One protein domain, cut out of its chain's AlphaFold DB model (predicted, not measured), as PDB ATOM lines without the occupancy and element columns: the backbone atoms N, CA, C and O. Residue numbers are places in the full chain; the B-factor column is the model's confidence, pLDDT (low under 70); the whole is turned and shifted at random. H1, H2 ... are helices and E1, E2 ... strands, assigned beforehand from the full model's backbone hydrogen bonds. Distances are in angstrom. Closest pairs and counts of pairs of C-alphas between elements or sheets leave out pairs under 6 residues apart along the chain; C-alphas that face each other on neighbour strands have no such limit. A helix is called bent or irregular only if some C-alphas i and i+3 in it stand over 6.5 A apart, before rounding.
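What this domain is: This is residues 18 to 154 of the 168 residues of an uncharacterized protein of Streptomyces marianii (UniProt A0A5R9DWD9). A strongly twisted sheet of six strands folds back on itself until its edge strands E3 and E5 come close, and a bundle of three helices sits over one end of it. H1 and H2 are the helices next to the sheet, while H3, antiparallel to H2 in a long helical hairpin, lies farther out. The printed part has 137 residues with three named helices and six named strands, which follow along the chain as E1 E2 E3 H1 E4 E5 E6 H2 H3; the mixed sheet runs E3 E1 E2 E6 E4 E5, and the class is mixed, helices and strands. The whole is compact, with a radius of gyration of the C-alphas of 15.8 A, and flat, spanning 45 by 44 by 21 A.

Where its parts are: E1, residues 18 to 25, begins with C-alpha 18 at (255.641, 172.765, 274.665), is 21.2 A long and bends by 53 degrees at residue 21. E2 is residues 28 to 33, 15.4 A, and E3 residues 41 to 46, 15.5 A. H1 is residues 51 to 61, 15.2 A. E4, residues 70 to 74, E5, residues 82 to 86, and E6, residues 94 to 97, are shorter. H2, residues 104 to 124, measures 30.1 A. H3, residues 128 to 154, measures 39.6 A and ends with C-alpha 154 at (242.626, 146.827, 280.861).

How they stand to each other: The sheet is a folded sheet, one sheet bent back into two leaves that face each other: E3 E1 E2 face E4 E5, with E6 as the hinge. E1 and E3 are antiparallel, with N 20 and O 43 2.9 A apart. E1 and E2 form a hairpin, with N 23 and O 31 2.9 A apart. E2 and E6 are parallel, with N 97 and O 32 2.9 A apart. E6 and E4 meet only at a point, where C-alphas 95 and 70 are 4.2 A apart. E4 and E5 form a hairpin, with N 72 and O 84 3.0 A apart. Across the leaves, the closest C-alphas of E3 and E5, those of Leu 46 and Val 84, are 4.5 A apart. H1 and H2 are on the sheet but only graze it, with residues 53 to 57 and 106 to 114; H3 is not on it. The three helices form an up and down bundle, each running against the one before. H1 and H2 touch at a shallow tilt of 20 degrees, closest at the C-alphas of Ala 61 and Ala 104, 4.5 A. H2 and H3, a helical hairpin, touch at a shallow tilt of 14 degrees, closest at the C-alphas of Ala 119 and Ala 131, 4.2 A. H1 and H3 are close but not clearly touching. In H1 and H2 every O i to N i+4 pair is within hydrogen-bond range, in H3 22 of 23.

The domain as a whole: The two C-alphas farthest apart, those of Asp 78 and Val 154, are 51.0 A apart. The printed part has no cut, and no link is long. Mean pLDDT of the printed part is 88.4; residues 76 to 80 and 151 to 154 are under 70.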
ATOM      1  N   ILE A  18     255.211 174.132 274.922       95.19
ATOM      2  CA  ILE A  18     255.641 172.765 274.665       95.19
ATOM      3  C   ILE A  18     256.725 172.757 273.588       95.19
ATOM      4  O   ILE A  18     256.598 173.421 272.564       95.19
ATOM      5  N   GLY A  19     257.777 171.973 273.815       94.38
ATOM      6  CA  GLY A  19     258.860 171.828 272.852       94.38
ATOM      7  C   GLY A  19     258.398 171.103 271.588       94.38
ATOM      8  O   GLY A  19     257.882 169.982 271.659       94.38
ATOM      9  N   VAL A  20     258.629 171.722 270.435       94.94
ATOM     10  CA  VAL A  20     258.419 171.136 269.106       94.94
ATOM     11  C   VAL A  20     259.706 171.276 268.306       94.94
ATOM     12  O   VAL A  20     260.435 172.255 268.445       94.94
ATOM     13  N   ARG A  21     260.017 170.288 267.466       95.19
ATOM     14  CA  ARG A  21     261.132 170.388 266.523       95.19
ATOM     15  C   ARG A  21     260.676 171.140 265.293       95.19
ATOM     16  O   ARG A  21     259.807 170.653 264.578       95.19
ATOM     17  N   VAL A  22     261.262 172.300 265.050       93.50
ATOM     18  CA  VAL A  22     260.866 173.207 263.983       93.50
ATOM     19  C   VAL A  22     262.023 173.409 263.016       93.50
ATOM     20  O   VAL A  22     263.156 173.666 263.419       93.50
ATOM     21  N   ARG A  23     261.737 173.272 261.721       93.44
ATOM     22  CA  ARG A  23     262.637 173.676 260.641       93.44
ATOM     23  C   ARG A  23     262.086 174.946 260.009       93.44
ATOM     24  O   ARG A  23     260.954 174.950 259.513       93.44
ATOM     25  N   ARG A  24     262.914 175.986 259.996       89.00
ATOM     26  CA  ARG A  24     262.648 177.259 259.323       89.00
ATOM     27  C   ARG A  24     263.433 177.346 258.013       89.00
ATOM     28  O   ARG A  24     264.475 176.709 257.868       89.00
ATOM     29  N   GLU A  25     262.924 178.119 257.064       86.06
ATOM     30  CA  GLU A  25     263.639 178.537 255.855       86.06
ATOM     31  C   GLU A  25     263.425 180.043 255.684       86.06
ATOM     32  O   GLU A  25     262.298 180.501 255.484       86.06
ATOM     33  N   GLY A  26     264.497 180.821 255.856       81.81
ATOM     34  CA  GLY A  26     264.380 182.264 256.065       81.81
ATOM     35  C   GLY A  26     263.508 182.567 257.287       81.81
ATOM     36  O   GLY A  26     263.723 182.014 258.364       81.81
ATOM     37  N   GLN A  27     262.491 183.409 257.099       73.69
ATOM     38  CA  GLN A  27     261.502 183.748 258.131       73.69
ATOM     39  C   GLN A  27     260.321 182.757 258.188       73.69
ATOM     40  O   GLN A  27     259.474 182.845 259.074       73.69
ATOM     41  N   GLY A  28     260.245 181.803 257.252       80.75
ATOM     42  CA  GLY A  28     259.097 180.915 257.090       80.75
ATOM     43  C   GLY A  28     259.205 179.605 257.869       80.75
ATOM     44  O   GLY A  28     260.265 178.978 257.938       80.75
ATOM     45  N   LEU A  29     258.070 179.141 258.394       88.81
ATOM     46  CA  LEU A  29     257.922 177.803 258.963       88.81
ATOM     47  C   LEU A  29     257.837 176.761 257.835       88.81
ATOM     48  O   LEU A  29     257.001 176.889 256.940       88.81
ATOM     49  N   ARG A  30     258.679 175.717 257.862       91.94
ATOM     50  CA  ARG A  30     258.700 174.673 256.815       91.94
ATOM     51  C   ARG A  30     258.310 173.289 257.287       91.94
ATOM     52  O   ARG A  30     257.581 172.596 256.587       91.94
ATOM     53  N   ALA A  31     258.799 172.873 258.448       93.69
ATOM     54  CA  ALA A  31     258.449 171.582 259.026       93.69
ATOM     55  C   ALA A  31     258.311 171.700 260.542       93.69
ATOM     56  O   ALA A  31     259.037 172.466 261.177       93.69
ATOM     57  N   ALA A  32     257.410 170.907 261.112       94.69
ATOM     58  CA  ALA A  32     257.264 170.745 262.548       94.69
ATOM     59  C   ALA A  32     257.186 169.251 262.884       94.69
ATOM     60  O   ALA A  32     256.574 168.472 262.153       94.69
ATOM     61  N   SER A  33     257.808 168.827 263.980       94.62
ATOM     62  CA  SER A  33     257.855 167.425 264.390       94.62
ATOM     63  C   SER A  33     257.912 167.278 265.907       94.62
ATOM     64  O   SER A  33     258.590 168.031 266.603       94.62
ATOM     65  N   TRP A  34     257.245 166.255 266.437       93.12
ATOM     66  CA  TRP A  34     257.381 165.859 267.844       93.12
ATOM     67  C   TRP A  34     258.703 165.148 268.134       93.12
ATOM     68  O   TRP A  34     259.142 165.075 269.280       93.12
ATOM     69  N   ARG A  35     259.331 164.584 267.100       89.12
ATOM     70  CA  ARG A  35     260.599 163.858 267.196       89.12
ATOM     71  C   ARG A  35     261.748 164.670 266.614       89.12
ATOM     72  O   ARG A  35     261.506 165.488 265.724       89.12
ATOM     73  N   PRO A  36     262.990 164.413 267.060       86.50
ATOM     74  CA  PRO A  36     264.176 164.911 266.375       86.50
ATOM     75  C   PRO A  36     264.079 164.655 264.867       86.50
ATOM     76  O   PRO A  36     263.757 163.543 264.446       86.50
ATOM     77  N   ALA A  37     264.319 165.696 264.076       84.75
ATOM     78  CA  ALA A  37     264.340 165.644 262.622       84.75
ATOM     79  C   ALA A  37     265.582 166.400 262.123       84.75
ATOM     80  O   ALA A  37     265.989 167.370 262.773       84.75
ATOM     81  N   PRO A  38     266.197 165.982 261.001       84.38
ATOM     82  CA  PRO A  38     267.341 166.687 260.437       84.38
ATOM     83  C   PRO A  38     267.019 168.167 260.210       84.38
ATOM     84  O   PRO A  38     265.961 168.502 259.675       84.38
ATOM     85  N   HIS A  39     267.937 169.044 260.620       86.31
ATOM     86  CA  HIS A  39     267.817 170.500 260.467       86.31
ATOM     87  C   HIS A  39     266.619 171.139 261.199       86.31
ATOM     88  O   HIS A  39     266.244 172.266 260.881       86.31
ATOM     89  N   ALA A  40     266.014 170.442 262.171       90.06
ATOM     90  CA  ALA A  40     264.961 170.987 263.022       90.06
ATOM     91  C   ALA A  40     265.493 171.298 264.434       90.06
ATOM     92  O   ALA A  40     265.990 170.410 265.135       90.06
ATOM     93  N   ALA A  41     265.358 172.549 264.873       90.75
ATOM     94  CA  ALA A  41     265.726 172.996 266.216       90.75
ATOM     95  C   ALA A  41     264.584 172.735 267.210       90.75
ATOM     96  O   ALA A  41     263.428 172.656 266.812       90.75
ATOM     97  N   ALA A  42     264.889 172.559 268.501       92.00
ATOM     98  CA  ALA A  42     263.834 172.595 269.520       92.00
ATOM     99  C   ALA A  42     263.411 174.045 269.738       92.00
ATOM    100  O   ALA A  42     264.246 174.865 270.106       92.00
ATOM    101  N   GLU A  43     262.130 174.325 269.543       92.88
ATOM    102  CA  GLU A  43     261.526 175.618 269.831       92.88
ATOM    103  C   GLU A  43     260.381 175.439 270.827       92.88
ATOM    104  O   GLU A  43     259.635 174.451 270.774       92.88
ATOM    105  N   ASP A  44     260.248 176.400 271.736       93.12
ATOM    106  CA  ASP A  44     259.115 176.476 272.646       93.12
ATOM    107  C   ASP A  44     257.904 177.030 271.895       93.12
ATOM    108  O   ASP A  44     257.883 178.175 271.449       93.12
ATOM    109  N   VAL A  45     256.882 176.191 271.748       94.06
ATOM    110  CA  VAL A  45     255.636 176.543 271.066       94.06
ATOM    111  C   VAL A  45     254.541 176.759 272.097       94.06
ATOM    112  O   VAL A  45     254.284 175.904 272.947       94.06
ATOM    113  N   LEU A  46     253.864 177.896 272.009       94.56
ATOM    114  CA  LEU A  46     252.761 178.269 272.881       94.56
ATOM    115  C   LEU A  46     251.564 177.334 272.686       94.56
ATOM    116  O   LEU A  46     251.239 176.897 271.578       94.56
ATOM    117  N   LEU A  47     250.870 177.046 273.783       94.75
ATOM    118  CA  LEU A  47     249.553 176.417 273.722       94.75
ATOM    119  C   LEU A  47     248.519 177.442 273.216       94.75
ATOM    120  O   LEU A  47     248.685 178.622 273.486       94.75
ATOM    121  N   PRO A  48     247.434 177.042 272.538       92.12
ATOM    122  CA  PRO A  48     246.373 177.970 272.155       92.12
ATOM    123  C   PRO A  48     245.667 178.549 273.390       92.12
ATOM    124  O   PRO A  48     245.621 177.914 274.445       92.12
ATOM    125  N   SER A  49     245.071 179.735 273.259       88.75
ATOM    126  CA  SER A  49     244.321 180.401 274.337       88.75
ATOM    127  C   SER A  49     242.831 180.047 274.361       88.75
ATOM    128  O   SER A  49     242.152 180.273 275.362       88.75
ATOM    129  N   THR A  50     242.306 179.462 273.282       88.88
ATOM    130  CA  THR A  50     240.875 179.175 273.149       88.88
ATOM    131  C   THR A  50     240.498 177.823 273.754       88.88
ATOM    132  O   THR A  50     241.243 176.842 273.677       88.88
ATOM    133  N   TRP A  51     239.300 177.741 274.343       88.25
ATOM    134  CA  TRP A  51     238.819 176.489 274.933       88.25
ATOM    135  C   TRP A  51     238.737 175.339 273.917       88.25
ATOM    136  O   TRP A  51     239.292 174.282 274.214       88.25
ATOM    137  N   PRO A  52     238.108 175.504 272.733       90.88
ATOM    138  CA  PRO A  52     237.957 174.396 271.792       90.88
ATOM    139  C   PRO A  52     239.296 173.794 271.351       90.88
ATOM    140  O   PRO A  52     239.405 172.582 271.168       90.88
ATOM    141  N   GLU A  53     240.334 174.623 271.213       92.44
ATOM    142  CA  GLU A  53     241.660 174.138 270.843       92.44
ATOM    143  C   GLU A  53     242.374 173.448 272.008       92.44
ATOM    144  O   GLU A  53     242.947 172.375 271.822       92.44
ATOM    145  N   LEU A  54     242.287 173.995 273.225       93.56
ATOM    146  CA  LEU A  54     242.843 173.356 274.422       93.56
ATOM    147  C   LEU A  54     242.173 172.009 274.726       93.56
ATOM    148  O   LEU A  54     242.858 171.033 275.044       93.56
ATOM    149  N   GLU A  55     240.849 171.935 274.589       92.75
ATOM    150  CA  GLU A  55     240.087 170.694 274.725       92.75
ATOM    151  C   GLU A  55     240.515 169.680 273.663       92.75
ATOM    152  O   GLU A  55     240.826 168.529 273.979       92.75
ATOM    153  N   GLY A  56     240.577 170.100 272.398       93.56
ATOM    154  CA  GLY A  56     240.970 169.211 271.317       93.56
ATOM    155  C   GLY A  56     242.404 168.698 271.472       93.56
ATOM    156  O   GLY A  56     242.628 167.505 271.271       93.56
ATOM    157  N   LEU A  57     243.353 169.523 271.930       95.00
ATOM    158  CA  LEU A  57     244.717 169.080 272.252       95.00
ATOM    159  C   LEU A  57     244.731 168.034 273.373       95.00
ATOM    160  O   LEU A  57     245.401 167.008 273.243       95.00
ATOM    161  N   ALA A  58     243.964 168.247 274.446       93.69
ATOM    162  CA  ALA A  58     243.845 167.277 275.533       93.69
ATOM    163  C   ALA A  58     243.232 165.947 275.055       93.69
ATOM    164  O   ALA A  58     243.721 164.875 275.414       93.69
ATOM    165  N   ARG A  59     242.214 165.998 274.190       93.44
ATOM    166  CA  ARG A  59     241.580 164.807 273.597       93.44
ATOM    167  C   ARG A  59     242.521 164.061 272.654       93.44
ATOM    168  O   ARG A  59     242.570 162.832 272.693       93.44
ATOM    169  N   ILE A  60     243.284 164.776 271.828       93.81
ATOM    170  CA  ILE A  60     244.321 164.199 270.959       93.81
ATOM    171  C   ILE A  60     245.389 163.501 271.818       93.81
ATOM    172  O   ILE A  60     245.699 162.332 271.588       93.81
ATOM    173  N   ALA A  61     245.873 164.161 272.872       92.69
ATOM    174  CA  ALA A  61     246.843 163.600 273.812       92.69
ATOM    175  C   ALA A  61     246.320 162.363 274.566       92.69
ATOM    176  O   ALA A  61     247.056 161.400 274.783       92.69
ATOM    177  N   ALA A  62     245.030 162.341 274.906       88.50
ATOM    178  CA  ALA A  62     244.367 161.183 275.500       88.50
ATOM    179  C   ALA A  62     244.093 160.040 274.496       88.50
ATOM    180  O   ALA A  62     243.640 158.968 274.901       88.50
ATOM    181  N   GLY A  63     244.360 160.237 273.200       88.62
ATOM    182  CA  GLY A  63     244.048 159.274 272.140       88.62
ATOM    183  C   GLY A  63     242.553 159.168 271.815       88.62
ATOM    184  O   GLY A  63     242.120 158.177 271.234       88.62
ATOM    185  N   GLN A  64     241.762 160.169 272.204       88.94
ATOM    186  CA  GLN A  64     240.312 160.258 271.988       88.94
ATOM    187  C   GLN A  64     239.949 161.033 270.710       88.94
ATOM    188  O   GLN A  64     238.777 161.153 270.362       88.94
ATOM    189  N   SER A  65     240.943 161.598 270.027       90.44
ATOM    190  CA  SER A  65     240.782 162.314 268.766       90.44
ATOM    191  C   SER A  65     241.941 161.987 267.829       90.44
ATOM    192  O   SER A  65     243.077 161.815 268.270       90.44
ATOM    193  N   ARG A  66     241.643 161.907 266.528       89.19
ATOM    194  CA  ARG A  66     242.627 161.748 265.441       89.19
ATOM    195  C   ARG A  66     242.908 163.060 264.706       89.19
ATOM    196  O   ARG A  66     243.544 163.042 263.653       89.19
ATOM    197  N   ALA A  67     242.403 164.179 265.229       91.12
ATOM    198  CA  ALA A  67     242.674 165.491 264.666       91.12
ATOM    199  C   ALA A  67     244.186 165.745 264.603       91.12
ATOM    200  O   ALA A  67     244.967 165.246 265.418       91.12
ATOM    201  N   ARG A  68     244.593 166.493 263.580       92.31
ATOM    202  CA  ARG A  68     245.991 166.864 263.378       92.31
ATOM    203  C   ARG A  68     246.309 168.104 264.202       92.31
ATOM    204  O   ARG A  68     245.436 168.930 264.452       92.31
ATOM    205  N   VAL A  69     247.565 168.201 264.613       94.88
ATOM    206  CA  VAL A  69     248.105 169.374 265.295       94.88
ATOM    207  C   VAL A  69     248.994 170.107 264.305       94.88
ATOM    208  O   VAL A  69     249.745 169.475 263.559       94.88
ATOM    209  N   TYR A  70     248.896 171.424 264.304       95.38
ATOM    210  CA  TYR A  70     249.682 172.317 263.472       95.38
ATOM    211  C   TYR A  70     250.408 173.321 264.365       95.38
ATOM    212  O   TYR A  70     249.990 173.571 265.496       95.38
ATOM    213  N   VAL A  71     251.494 173.879 263.851       94.19
ATOM    214  CA  VAL A  71     252.182 175.045 264.402       94.19
ATOM    215  C   VAL A  71     251.984 176.176 263.413       94.19
ATOM    216  O   VAL A  71     252.140 175.969 262.211       94.19
ATOM    217  N   ARG A  72     251.661 177.366 263.901       91.31
ATOM    218  CA  ARG A  72     251.640 178.584 263.090       91.31
ATOM    219  C   ARG A  72     252.453 179.672 263.765       91.31
ATOM    220  O   ARG A  72     252.639 179.637 264.983       91.31
ATOM    221  N   VAL A  73     252.895 180.633 262.966       89.19
ATOM    222  CA  VAL A  73     253.433 181.883 263.491       89.19
ATOM    223  C   VAL A  73     252.266 182.712 264.030       89.19
ATOM    224  O   VAL A  73     251.170 182.746 263.460       89.19
ATOM    225  N   LEU A  74     252.483 183.282 265.202       84.38
ATOM    226  CA  LEU A  74     251.658 184.297 265.814       84.38
ATOM    227  C   LEU A  74     252.427 185.603 265.630       84.38
ATOM    228  O   LEU A  74     253.426 185.827 266.314       84.38
ATOM    229  N   ASP A  75     252.005 186.391 264.646       71.38
ATOM    230  CA  ASP A  75     252.649 187.660 264.337       71.38
ATOM    231  C   ASP A  75     252.309 188.679 265.427       71.38
ATOM    232  O   ASP A  75     251.139 188.954 265.699       71.38
ATOM    233  N   ASP A  76     253.356 189.220 266.038       63.19
ATOM    234  CA  ASP A  76     253.322 190.441 266.829       63.19
ATOM    235  C   ASP A  76     254.364 191.382 266.227       63.19
ATOM    236  O   ASP A  76     255.499 190.964 265.973       63.19
ATOM    237  N   ALA A  77     253.975 192.627 265.963       52.41
ATOM    238  CA  ALA A  77     254.855 193.615 265.352       52.41
ATOM    239  C   ALA A  77     256.067 193.945 266.246       52.41
ATOM    240  O   ALA A  77     257.112 194.316 265.714       52.41
ATOM    241  N   ASP A  78     255.959 193.733 267.567       53.84
ATOM    242  CA  ASP A  78     256.947 194.212 268.542       53.84
ATOM    243  C   ASP A  78     257.725 193.099 269.278       53.84
ATOM    244  O   ASP A  78     258.817 193.347 269.791       53.84
ATOM    245  N   ALA A  79     257.220 191.856 269.317       59.28
ATOM    246  CA  ALA A  79     257.793 190.774 270.142       59.28
ATOM    247  C   ALA A  79     258.599 189.708 269.367       59.28
ATOM    248  O   ALA A  79     259.133 188.766 269.962       59.28
ATOM    249  N   GLY A  80     258.713 189.843 268.042       67.12
ATOM    250  CA  GLY A  80     259.268 188.805 267.171       67.12
ATOM    251  C   GLY A  80     258.308 187.617 266.967       67.12
ATOM    252  O   GLY A  80     257.273 187.516 267.627       67.12
ATOM    253  N   PRO A  81     258.610 186.699 266.029       76.12
ATOM    254  CA  PRO A  81     257.664 185.664 265.618       76.12
ATOM    255  C   PRO A  81     257.514 184.573 266.686       76.12
ATOM    256  O   PRO A  81     258.350 183.668 266.797       76.12
ATOM    257  N   LEU A  82     256.411 184.614 267.436       87.44
ATOM    258  CA  LEU A  82     256.027 183.563 268.377       87.44
ATOM    259  C   LEU A  82     255.390 182.386 267.631       87.44
ATOM    260  O   LEU A  82     254.727 182.555 266.613       87.44
ATOM    261  N   LEU A  83     255.566 181.165 268.136       91.31
ATOM    262  CA  LEU A  83     254.921 179.975 267.577       91.31
ATOM    263  C   LEU A  83     253.776 179.526 268.476       91.31
ATOM    264  O   LEU A  83     253.935 179.463 269.693       91.31
ATOM    265  N   VAL A  84     252.644 179.144 267.885       93.25
ATOM    266  CA  VAL A  84     251.476 178.634 268.618       93.25
ATOM    267  C   VAL A  84     250.933 177.354 267.989       93.25
ATOM    268  O   VAL A  84     250.900 177.207 266.763       93.25
ATOM    269  N   LEU A  85     250.503 176.411 268.830       94.44
ATOM    270  CA  LEU A  85     249.785 175.220 268.388       94.44
ATOM    271  C   LEU A  85     248.349 175.561 267.991       94.44
ATOM    272  O   LEU A  85     247.653 176.279 268.703       94.44
ATOM    273  N   CYS A  86     247.871 174.954 266.910       92.75
ATOM    274  CA  CYS A  86     246.478 175.045 266.487       92.75
ATOM    275  C   CYS A  86     245.965 173.704 265.947       92.75
ATOM    276  O   CYS A  86     246.730 172.813 265.565       92.75
ATOM    277  N   LEU A  87     244.641 173.537 265.945       90.75
ATOM    278  CA  LEU A  87     243.990 172.303 265.468       90.75
ATOM    279  C   LEU A  87     243.481 172.400 264.028       90.75
ATOM    280  O   LEU A  87     243.176 171.383 263.405       90.75
ATOM    281  N   ARG A  88     243.382 173.619 263.495       83.56
ATOM    282  CA  ARG A  88     243.031 173.877 262.097       83.56
ATOM    283  C   ARG A  88     244.266 174.381 261.366       83.56
ATOM    284  O   ARG A  88     245.015 175.185 261.918       83.56
ATOM    285  N   GLY A  89     244.464 173.916 260.137       73.25
ATOM    286  CA  GLY A  89     245.483 174.468 259.254       73.25
ATOM    287  C   GLY A  89     245.073 175.877 258.836       73.25
ATOM    288  O   GLY A  89     244.282 176.031 257.911       73.25
ATOM    289  N   ALA A  90     245.546 176.887 259.562       74.56
ATOM    290  CA  ALA A  90     245.480 178.275 259.120       74.56
ATOM    291  C   ALA A  90     246.500 178.508 257.984       74.56
ATOM    292  O   ALA A  90     247.449 177.726 257.860       74.56
ATOM    293  N   PRO A  91     246.354 179.560 257.161       77.75
ATOM    294  CA  PRO A  91     247.405 179.961 256.227       77.75
ATOM    295  C   PRO A  91     248.758 180.086 256.945       77.75
ATOM    296  O   PRO A  91     248.835 180.644 258.036       77.75
ATOM    297  N   GLY A  92     249.812 179.497 256.375       83.19
ATOM    298  CA  GLY A  92     251.148 179.465 256.988       83.19
ATOM    299  C   GLY A  92     251.329 178.461 258.138       83.19
ATOM    300  O   GLY A  92     252.440 178.317 258.648       83.19
ATOM    301  N   ALA A  93     250.281 177.732 258.539       91.06
ATOM    302  CA  ALA A  93     250.401 176.681 259.539       91.06
ATOM    303  C   ALA A  93     251.036 175.417 258.942       91.06
ATOM    304  O   ALA A  93     250.618 174.913 257.899       91.06
ATOM    305  N   VAL A  94     252.006 174.854 259.653       93.81
ATOM    306  CA  VAL A  94     252.687 173.616 259.280       93.81
ATOM    307  C   VAL A  94     252.235 172.494 260.195       93.81
ATOM    308  O   VAL A  94     252.184 172.632 261.417       93.81
ATOM    309  N   ARG A  95     251.896 171.351 259.601       95.00
ATOM    310  CA  ARG A  95     251.485 170.167 260.352       95.00
ATOM    311  C   ARG A  95     252.646 169.634 261.190       95.00
ATOM    312  O   ARG A  95     253.760 169.501 260.694       95.00
ATOM    313  N   VAL A  96     252.361 169.275 262.441       95.00
ATOM    314  CA  VAL A  96     253.330 168.609 263.315       95.00
ATOM    315  C   VAL A  96     253.320 167.114 263.038       95.00
ATOM    316  O   VAL A  96     252.315 166.429 263.256       95.00
ATOM    317  N   GLU A  97     254.447 166.606 262.553       94.75
ATOM    318  CA  GLU A  97     254.624 165.199 262.221       94.75
ATOM    319  C   GLU A  97     255.197 164.372 263.378       94.75
ATOM    320  O   GLU A  97     255.706 164.870 264.386       94.75
ATOM    321  N   GLY A  98     255.099 163.053 263.216       90.62
ATOM    322  CA  GLY A  98     255.586 162.076 264.180       90.62
ATOM    323  C   GLY A  98     254.546 161.673 265.234       90.62
ATOM    324  O   GLY A  98     253.488 162.289 265.378       90.62
ATOM    325  N   PRO A  99     254.811 160.583 265.969       89.31
ATOM    326  CA  PRO A  99     253.881 160.081 266.963       89.31
ATOM    327  C   PRO A  99     253.859 160.990 268.189       89.31
ATOM    328  O   PRO A  99     254.898 161.341 268.741       89.31
ATOM    329  N   LEU A 100     252.651 161.280 268.663       89.19
ATOM    330  CA  LEU A 100     252.409 162.105 269.844       89.19
ATOM    331  C   LEU A 100     252.714 161.380 271.164       89.19
ATOM    332  O   LEU A 100     252.867 162.013 272.202       89.19
ATOM    333  N   SER A 101     252.790 160.045 271.156       88.06
ATOM    334  CA  SER A 101     252.930 159.229 272.369       88.06
ATOM    335  C   SER A 101     254.034 159.689 273.338       88.06
ATOM    336  O   SER A 101     253.743 159.718 274.531       88.06
ATOM    337  N   PRO A 102     255.240 160.099 272.884       88.56
ATOM    338  CA  PRO A 102     256.304 160.568 273.779       88.56
ATOM    339  C   PRO A 102     255.982 161.884 274.501       88.56
ATOM    340  O   PRO A 102     256.512 162.138 275.574       88.56
ATOM    341  N   VAL A 103     255.116 162.720 273.923       91.19
ATOM    342  CA  VAL A 103     254.792 164.060 274.440       91.19
ATOM    343  C   VAL A 103     253.366 164.163 274.981       91.19
ATOM    344  O   VAL A 103     252.997 165.193 275.531       91.19
ATOM    345  N   ALA A 104     252.551 163.113 274.859       92.00
ATOM    346  CA  ALA A 104     251.126 163.132 275.193       92.00
ATOM    347  C   ALA A 104     250.847 163.506 276.662       92.00
ATOM    348  O   ALA A 104     249.928 164.271 276.966       92.00
ATOM    349  N   GLU A 105     251.656 162.993 277.588       92.00
ATOM    350  CA  GLU A 105     251.558 163.332 279.009       92.00
ATOM    351  C   GLU A 105     251.849 164.816 279.254       92.00
ATOM    352  O   GLU A 105     251.037 165.507 279.882       92.00
ATOM    353  N   THR A 106     252.953 165.310 278.694       94.75
ATOM    354  CA  THR A 106     253.351 166.716 278.766       94.75
ATOM    355  C   THR A 106     252.306 167.617 278.118       94.75
ATOM    356  O   THR A 106     251.883 168.587 278.738       94.75
ATOM    357  N   LEU A 107     251.809 167.272 276.928       94.88
ATOM    358  CA  LEU A 107     250.787 168.039 276.217       94.88
ATOM    359  C   LEU A 107     249.496 168.140 277.032       94.88
ATOM    360  O   LEU A 107     248.945 169.227 277.172       94.88
ATOM    361  N   THR A 108     249.052 167.040 277.646       94.94
ATOM    362  CA  THR A 108     247.864 167.066 278.512       94.94
ATOM    363  C   THR A 108     248.082 167.955 279.740       94.94
ATOM    364  O   THR A 108     247.194 168.714 280.132       94.94
ATOM    365  N   ALA A 109     249.262 167.872 280.365       94.69
ATOM    366  CA  ALA A 109     249.606 168.694 281.521       94.69
ATOM    367  C   ALA A 109     249.666 170.189 281.161       94.69
ATOM    368  O   ALA A 109     249.106 171.011 281.889       94.69
ATOM    369  N   ARG A 110     250.278 170.537 280.022       96.12
ATOM    370  CA  ARG A 110     250.380 171.916 279.524       96.12
ATOM    371  C   ARG A 110     249.029 172.474 279.079       96.12
ATOM    372  O   ARG A 110     248.715 173.598 279.449       96.12
ATOM    373  N   ALA A 111     248.191 171.683 278.407       95.38
ATOM    374  CA  ALA A 111     246.824 172.080 278.062       95.38
ATOM    375  C   ALA A 111     245.997 172.389 279.322       95.38
ATOM    376  O   ALA A 111     245.337 173.424 279.406       95.38
ATOM    377  N   ARG A 112     246.096 171.546 280.361       95.69
ATOM    378  CA  ARG A 112     245.468 171.833 281.659       95.69
ATOM    379  C   ARG A 112     246.042 173.095 282.308       95.69
ATOM    380  O   ARG A 112     245.279 173.869 282.878       95.69
ATOM    381  N   ALA A 113     247.357 173.299 282.261       95.19
ATOM    382  CA  ALA A 113     247.984 174.502 282.801       95.19
ATOM    383  C   ALA A 113     247.477 175.770 282.093       95.19
ATOM    384  O   ALA A 113     247.150 176.739 282.772       95.19
ATOM    385  N   ALA A 114     247.323 175.736 280.766       94.50
ATOM    386  CA  ALA A 114     246.792 176.851 279.982       94.50
ATOM    387  C   ALA A 114     245.344 177.161 280.377       94.50
ATOM    388  O   ALA A 114     245.026 178.297 280.708       94.50
ATOM    389  N   VAL A 115     244.496 176.135 280.498       94.31
ATOM    390  CA  VAL A 115     243.120 176.267 281.012       94.31
ATOM    391  C   VAL A 115     243.076 176.933 282.394       94.31
ATOM    392  O   VAL A 115     242.247 177.807 282.643       94.31
ATOM    393  N   LEU A 116     243.969 176.543 283.307       94.31
ATOM    394  CA  LEU A 116     244.038 177.149 284.638       94.31
ATOM    395  C   LEU A 116     244.589 178.578 284.612       94.31
ATOM    396  O   LEU A 116     244.183 179.381 285.449       94.31
ATOM    397  N   ARG A 117     245.465 178.906 283.655       92.81
ATOM    398  CA  ARG A 117     245.951 180.273 283.443       92.81
ATOM    399  C   ARG A 117     244.832 181.179 282.938       92.81
ATOM    400  O   ARG A 117     244.659 182.249 283.506       92.81
ATOM    401  N   VAL A 118     244.001 180.729 281.995       90.19
ATOM    402  CA  VAL A 118     242.799 181.483 281.581       90.19
ATOM    403  C   VAL A 118     241.849 181.695 282.763       90.19
ATOM    404  O   VAL A 118     241.335 182.789 282.966       90.19
ATOM    405  N   ALA A 119     241.669 180.679 283.613       91.44
ATOM    406  CA  ALA A 119     240.874 180.829 284.832       91.44
ATOM    407  C   ALA A 119     241.469 181.837 285.835       91.44
ATOM    408  O   ALA A 119     240.725 182.401 286.640       91.44
ATOM    409  N   ALA A 120     242.793 182.010 285.855       91.25
ATOM    410  CA  ALA A 120     243.454 183.032 286.660       91.25
ATOM    411  C   ALA A 120     243.200 184.424 286.072       91.25
ATOM    412  O   ALA A 120     242.709 185.272 286.802       91.25
ATOM    413  N   VAL A 121     243.371 184.595 284.757       88.44
ATOM    414  CA  VAL A 121     243.077 185.853 284.043       88.44
ATOM    415  C   VAL A 121     241.626 186.298 284.252       88.44
ATOM    416  O   VAL A 121     241.372 187.458 284.551       88.44
ATOM    417  N   HIS A 122     240.651 185.386 284.162       88.88
ATOM    418  CA  HIS A 122     239.257 185.734 284.464       88.88
ATOM    419  C   HIS A 122     239.058 186.138 285.925       88.88
ATOM    420  O   HIS A 122     238.322 187.078 286.190       88.88
ATOM    421  N   ARG A 123     239.724 185.468 286.872       90.94
ATOM    422  CA  ARG A 123     239.636 185.849 288.287       90.94
ATOM    423  C   ARG A 123     240.251 187.229 288.534       90.94
ATOM    424  O   ARG A 123     239.670 187.991 289.285       90.94
ATOM    425  N   GLU A 124     241.406 187.515 287.943       90.38
ATOM    426  CA  GLU A 124     242.092 188.814 288.042       90.38
ATOM    427  C   GLU A 124     241.255 189.949 287.434       90.38
ATOM    428  O   GLU A 124     241.373 191.088 287.859       90.38
ATOM    429  N   ALA A 125     240.377 189.626 286.481       89.25
ATOM    430  CA  ALA A 125     239.410 190.541 285.881       89.25
ATOM    431  C   ALA A 125     238.020 190.504 286.559       89.25
ATOM    432  O   ALA A 125     237.031 190.803 285.897       89.25
ATOM    433  N   ASP A 126     237.921 190.034 287.810       93.88
ATOM    434  CA  ASP A 126     236.679 189.909 288.600       93.88
ATOM    435  C   ASP A 126     235.534 189.105 287.942       93.88
ATOM    436  O   ASP A 126     234.376 189.140 288.355       93.88
ATOM    437  N   ARG A 127     235.868 188.268 286.957       93.38
ATOM    438  CA  ARG A 127     234.959 187.360 286.240       93.38
ATOM    439  C   ARG A 127     234.941 185.984 286.899       93.38
ATOM    440  O   ARG A 127     235.533 185.005 286.422       93.38
ATOM    441  N   ALA A 128     234.337 185.927 288.086       93.44
ATOM    442  CA  ALA A 128     234.380 184.751 288.953       93.44
ATOM    443  C   ALA A 128     233.685 183.519 288.345       93.44
ATOM    444  O   ALA A 128     234.199 182.402 288.485       93.44
ATOM    445  N   GLU A 129     232.556 183.702 287.662       94.94
ATOM    446  CA  GLU A 129     231.784 182.615 287.048       94.94
ATOM    447  C   GLU A 129     232.559 181.966 285.895       94.94
ATOM    448  O   GLU A 129     232.755 180.747 285.863       94.94
ATOM    449  N   GLU A 130     233.126 182.778 285.007       91.50
ATOM    450  CA  GLU A 130     233.969 182.341 283.902       91.50
ATOM    451  C   GLU A 130     235.196 181.599 284.432       91.50
ATOM    452  O   GLU A 130     235.527 180.500 283.972       91.50
ATOM    453  N   ALA A 131     235.841 182.138 285.470       92.31
ATOM    454  CA  ALA A 131     236.955 181.470 286.127       92.31
ATOM    455  C   ALA A 131     236.562 180.080 286.672       92.31
ATOM    456  O   ALA A 131     237.361 179.137 286.600       92.31
ATOM    457  N   GLN A 132     235.348 179.911 287.207       95.88
ATOM    458  CA  GLN A 132     234.855 178.606 287.658       95.88
ATOM    459  C   GLN A 132     234.615 177.636 286.496       95.88
ATOM    460  O   GLN A 132     235.027 176.473 286.601       95.88
ATOM    461  N   VAL A 133     234.039 178.102 285.384       95.25
ATOM    462  CA  VAL A 133     233.845 177.301 284.161       95.25
ATOM    463  C   VAL A 133     235.186 176.768 283.651       95.25
ATOM    464  O   VAL A 133     235.339 175.562 283.419       95.25
ATOM    465  N   TRP A 134     236.204 177.625 283.555       93.06
ATOM    466  CA  TRP A 134     237.545 177.214 283.138       93.06
ATOM    467  C   TRP A 134     238.202 176.241 284.129       93.06
ATOM    468  O   TRP A 134     238.804 175.246 283.720       93.06
ATOM    469  N   ARG A 135     238.026 176.419 285.445       94.75
ATOM    470  CA  ARG A 135     238.501 175.427 286.433       94.75
ATOM    471  C   ARG A 135     237.802 174.080 286.294       94.75
ATOM    472  O   ARG A 135     238.462 173.045 286.413       94.75
ATOM    473  N   ALA A 136     236.490 174.070 286.057       95.56
ATOM    474  CA  ALA A 136     235.726 172.845 285.846       95.56
ATOM    475  C   ALA A 136     236.247 172.071 284.632       95.56
ATOM    476  O   ALA A 136     236.541 170.879 284.739       95.56
ATOM    477  N   ARG A 137     236.498 172.778 283.529       93.31
ATOM    478  CA  ARG A 137     237.148 172.247 282.325       93.31
ATOM    479  C   ARG A 137     238.540 171.669 282.608       93.31
ATOM    480  O   ARG A 137     238.847 170.548 282.207       93.31
ATOM    481  N   GLY A 138     239.362 172.363 283.399       93.00
ATOM    482  CA  GLY A 138     240.684 171.869 283.808       93.00
ATOM    483  C   GLY A 138     240.628 170.601 284.673       93.00
ATOM    484  O   GLY A 138     241.526 169.755 284.611       93.00
ATOM    485  N   ARG A 139     239.564 170.429 285.474       95.06
ATOM    486  CA  ARG A 139     239.289 169.175 286.195       95.06
ATOM    487  C   ARG A 139     238.847 168.063 285.248       95.06
ATOM    488  O   ARG A 139     239.265 166.926 285.451       95.06
ATOM    489  N   GLN A 140     238.049 168.382 284.231       92.50
ATOM    490  CA  GLN A 140     237.588 167.404 283.247       92.50
ATOM    491  C   GLN A 140     238.764 166.781 282.484       92.50
ATOM    492  O   GLN A 140     238.901 165.562 282.495       92.50
ATOM    493  N   ILE A 141     239.707 167.597 281.993       92.25
ATOM    494  CA  ILE A 141     240.941 167.115 281.339       92.25
ATOM    495  C   ILE A 141     241.695 166.104 282.221       92.25
ATOM    496  O   ILE A 141     242.158 165.060 281.755       92.25
ATOM    497  N   LEU A 142     241.813 166.389 283.523       91.75
ATOM    498  CA  LEU A 142     242.468 165.483 284.469       91.75
ATOM    499  C   LEU A 142     241.706 164.156 284.623       91.75
ATOM    500  O   LEU A 142     242.333 163.096 284.698       91.75
ATOM    501  N   LYS A 143     240.371 164.205 284.692       91.25
ATOM    502  CA  LYS A 143     239.518 163.013 284.791       91.25
ATOM    503  C   LYS A 143     239.614 162.157 283.528       91.25
ATOM    504  O   LYS A 143     239.872 160.960 283.644       91.25
ATOM    505  N   ASP A 144     239.516 162.769 282.353       88.19
ATOM    506  CA  ASP A 144     239.578 162.072 281.064       88.19
ATOM    507  C   ASP A 144     240.924 161.376 280.869       88.19
ATOM    508  O   ASP A 144     240.979 160.205 280.489       88.19
ATOM    509  N   ARG A 145     242.022 162.042 281.246       86.62
ATOM    510  CA  ARG A 145     243.357 161.433 281.242       86.62
ATOM    511  C   ARG A 145     243.429 160.195 282.138       86.62
ATOM    512  O   ARG A 145     243.992 159.171 281.744       86.62
ATOM    513  N   ARG A 146     242.879 160.271 283.357       87.38
ATOM    514  CA  ARG A 146     242.850 159.130 284.289       87.38
ATOM    515  C   ARG A 146     242.030 157.974 283.716       87.38
ATOM    516  O   ARG A 146     242.482 156.831 283.789       87.38
ATOM    517  N   ALA A 147     240.878 158.263 283.115       85.06
ATOM    518  CA  ALA A 147     240.043 157.262 282.457       85.06
ATOM    519  C   ALA A 147     240.774 156.595 281.278       85.06
ATOM    520  O   ALA A 147     240.820 155.367 281.198       85.06
ATOM    521  N   ALA A 148     241.441 157.381 280.426       82.69
ATOM    522  CA  ALA A 148     242.221 156.873 279.299       82.69
ATOM    523  C   ALA A 148     243.360 155.935 279.744       82.69
ATOM    524  O   ALA A 148     243.582 154.891 279.125       82.69
ATOM    525  N   ARG A 149     244.048 156.250 280.854       80.00
ATOM    526  CA  ARG A 149     245.084 155.376 281.434       80.00
ATOM    527  C   ARG A 149     244.505 154.041 281.908       80.00
ATOM    528  O   ARG A 149     245.086 152.997 281.621       80.00
ATOM    529  N   ARG A 150     243.351 154.059 282.585       76.50
ATOM    530  CA  ARG A 150     242.666 152.838 283.047       76.50
ATOM    531  C   ARG A 150     242.211 151.966 281.873       76.50
ATOM    532  O   ARG A 150     242.509 150.777 281.851       76.50
ATOM    533  N   GLY A 151     241.590 152.557 280.851       66.12
ATOM    534  CA  GLY A 151     241.152 151.833 279.649       66.12
ATOM    535  C   GLY A 151     242.298 151.273 278.791       66.12
ATOM    536  O   GLY A 151     242.100 150.311 278.046       66.12
ATOM    537  N   ARG A 152     243.508 151.846 278.892       59.19
ATOM    538  CA  ARG A 152     244.730 151.270 278.307       59.19
ATOM    539  C   ARG A 152     245.232 150.081 279.131       59.19
ATOM    540  O   ARG A 152     245.514 149.036 278.558       59.19
ATOM    541  N   SER A 153     245.268 150.213 280.458       57.25
ATOM    542  CA  SER A 153     245.676 149.140 281.378       57.25
ATOM    543  C   SER A 153     244.845 147.865 281.199       57.25
ATOM    544  O   SER A 153     245.416 146.784 281.121       57.25
ATOM    545  N   VAL A 154     243.518 147.986 281.059       52.09
ATOM    546  CA  VAL A 154     242.626 146.827 280.861       52.09
ATOM    547  C   VAL A 154     242.906 146.126 279.528       52.09
ATOM    548  O   VAL A 154     243.097 144.917 279.510       52.09
TER     549      VAL A 154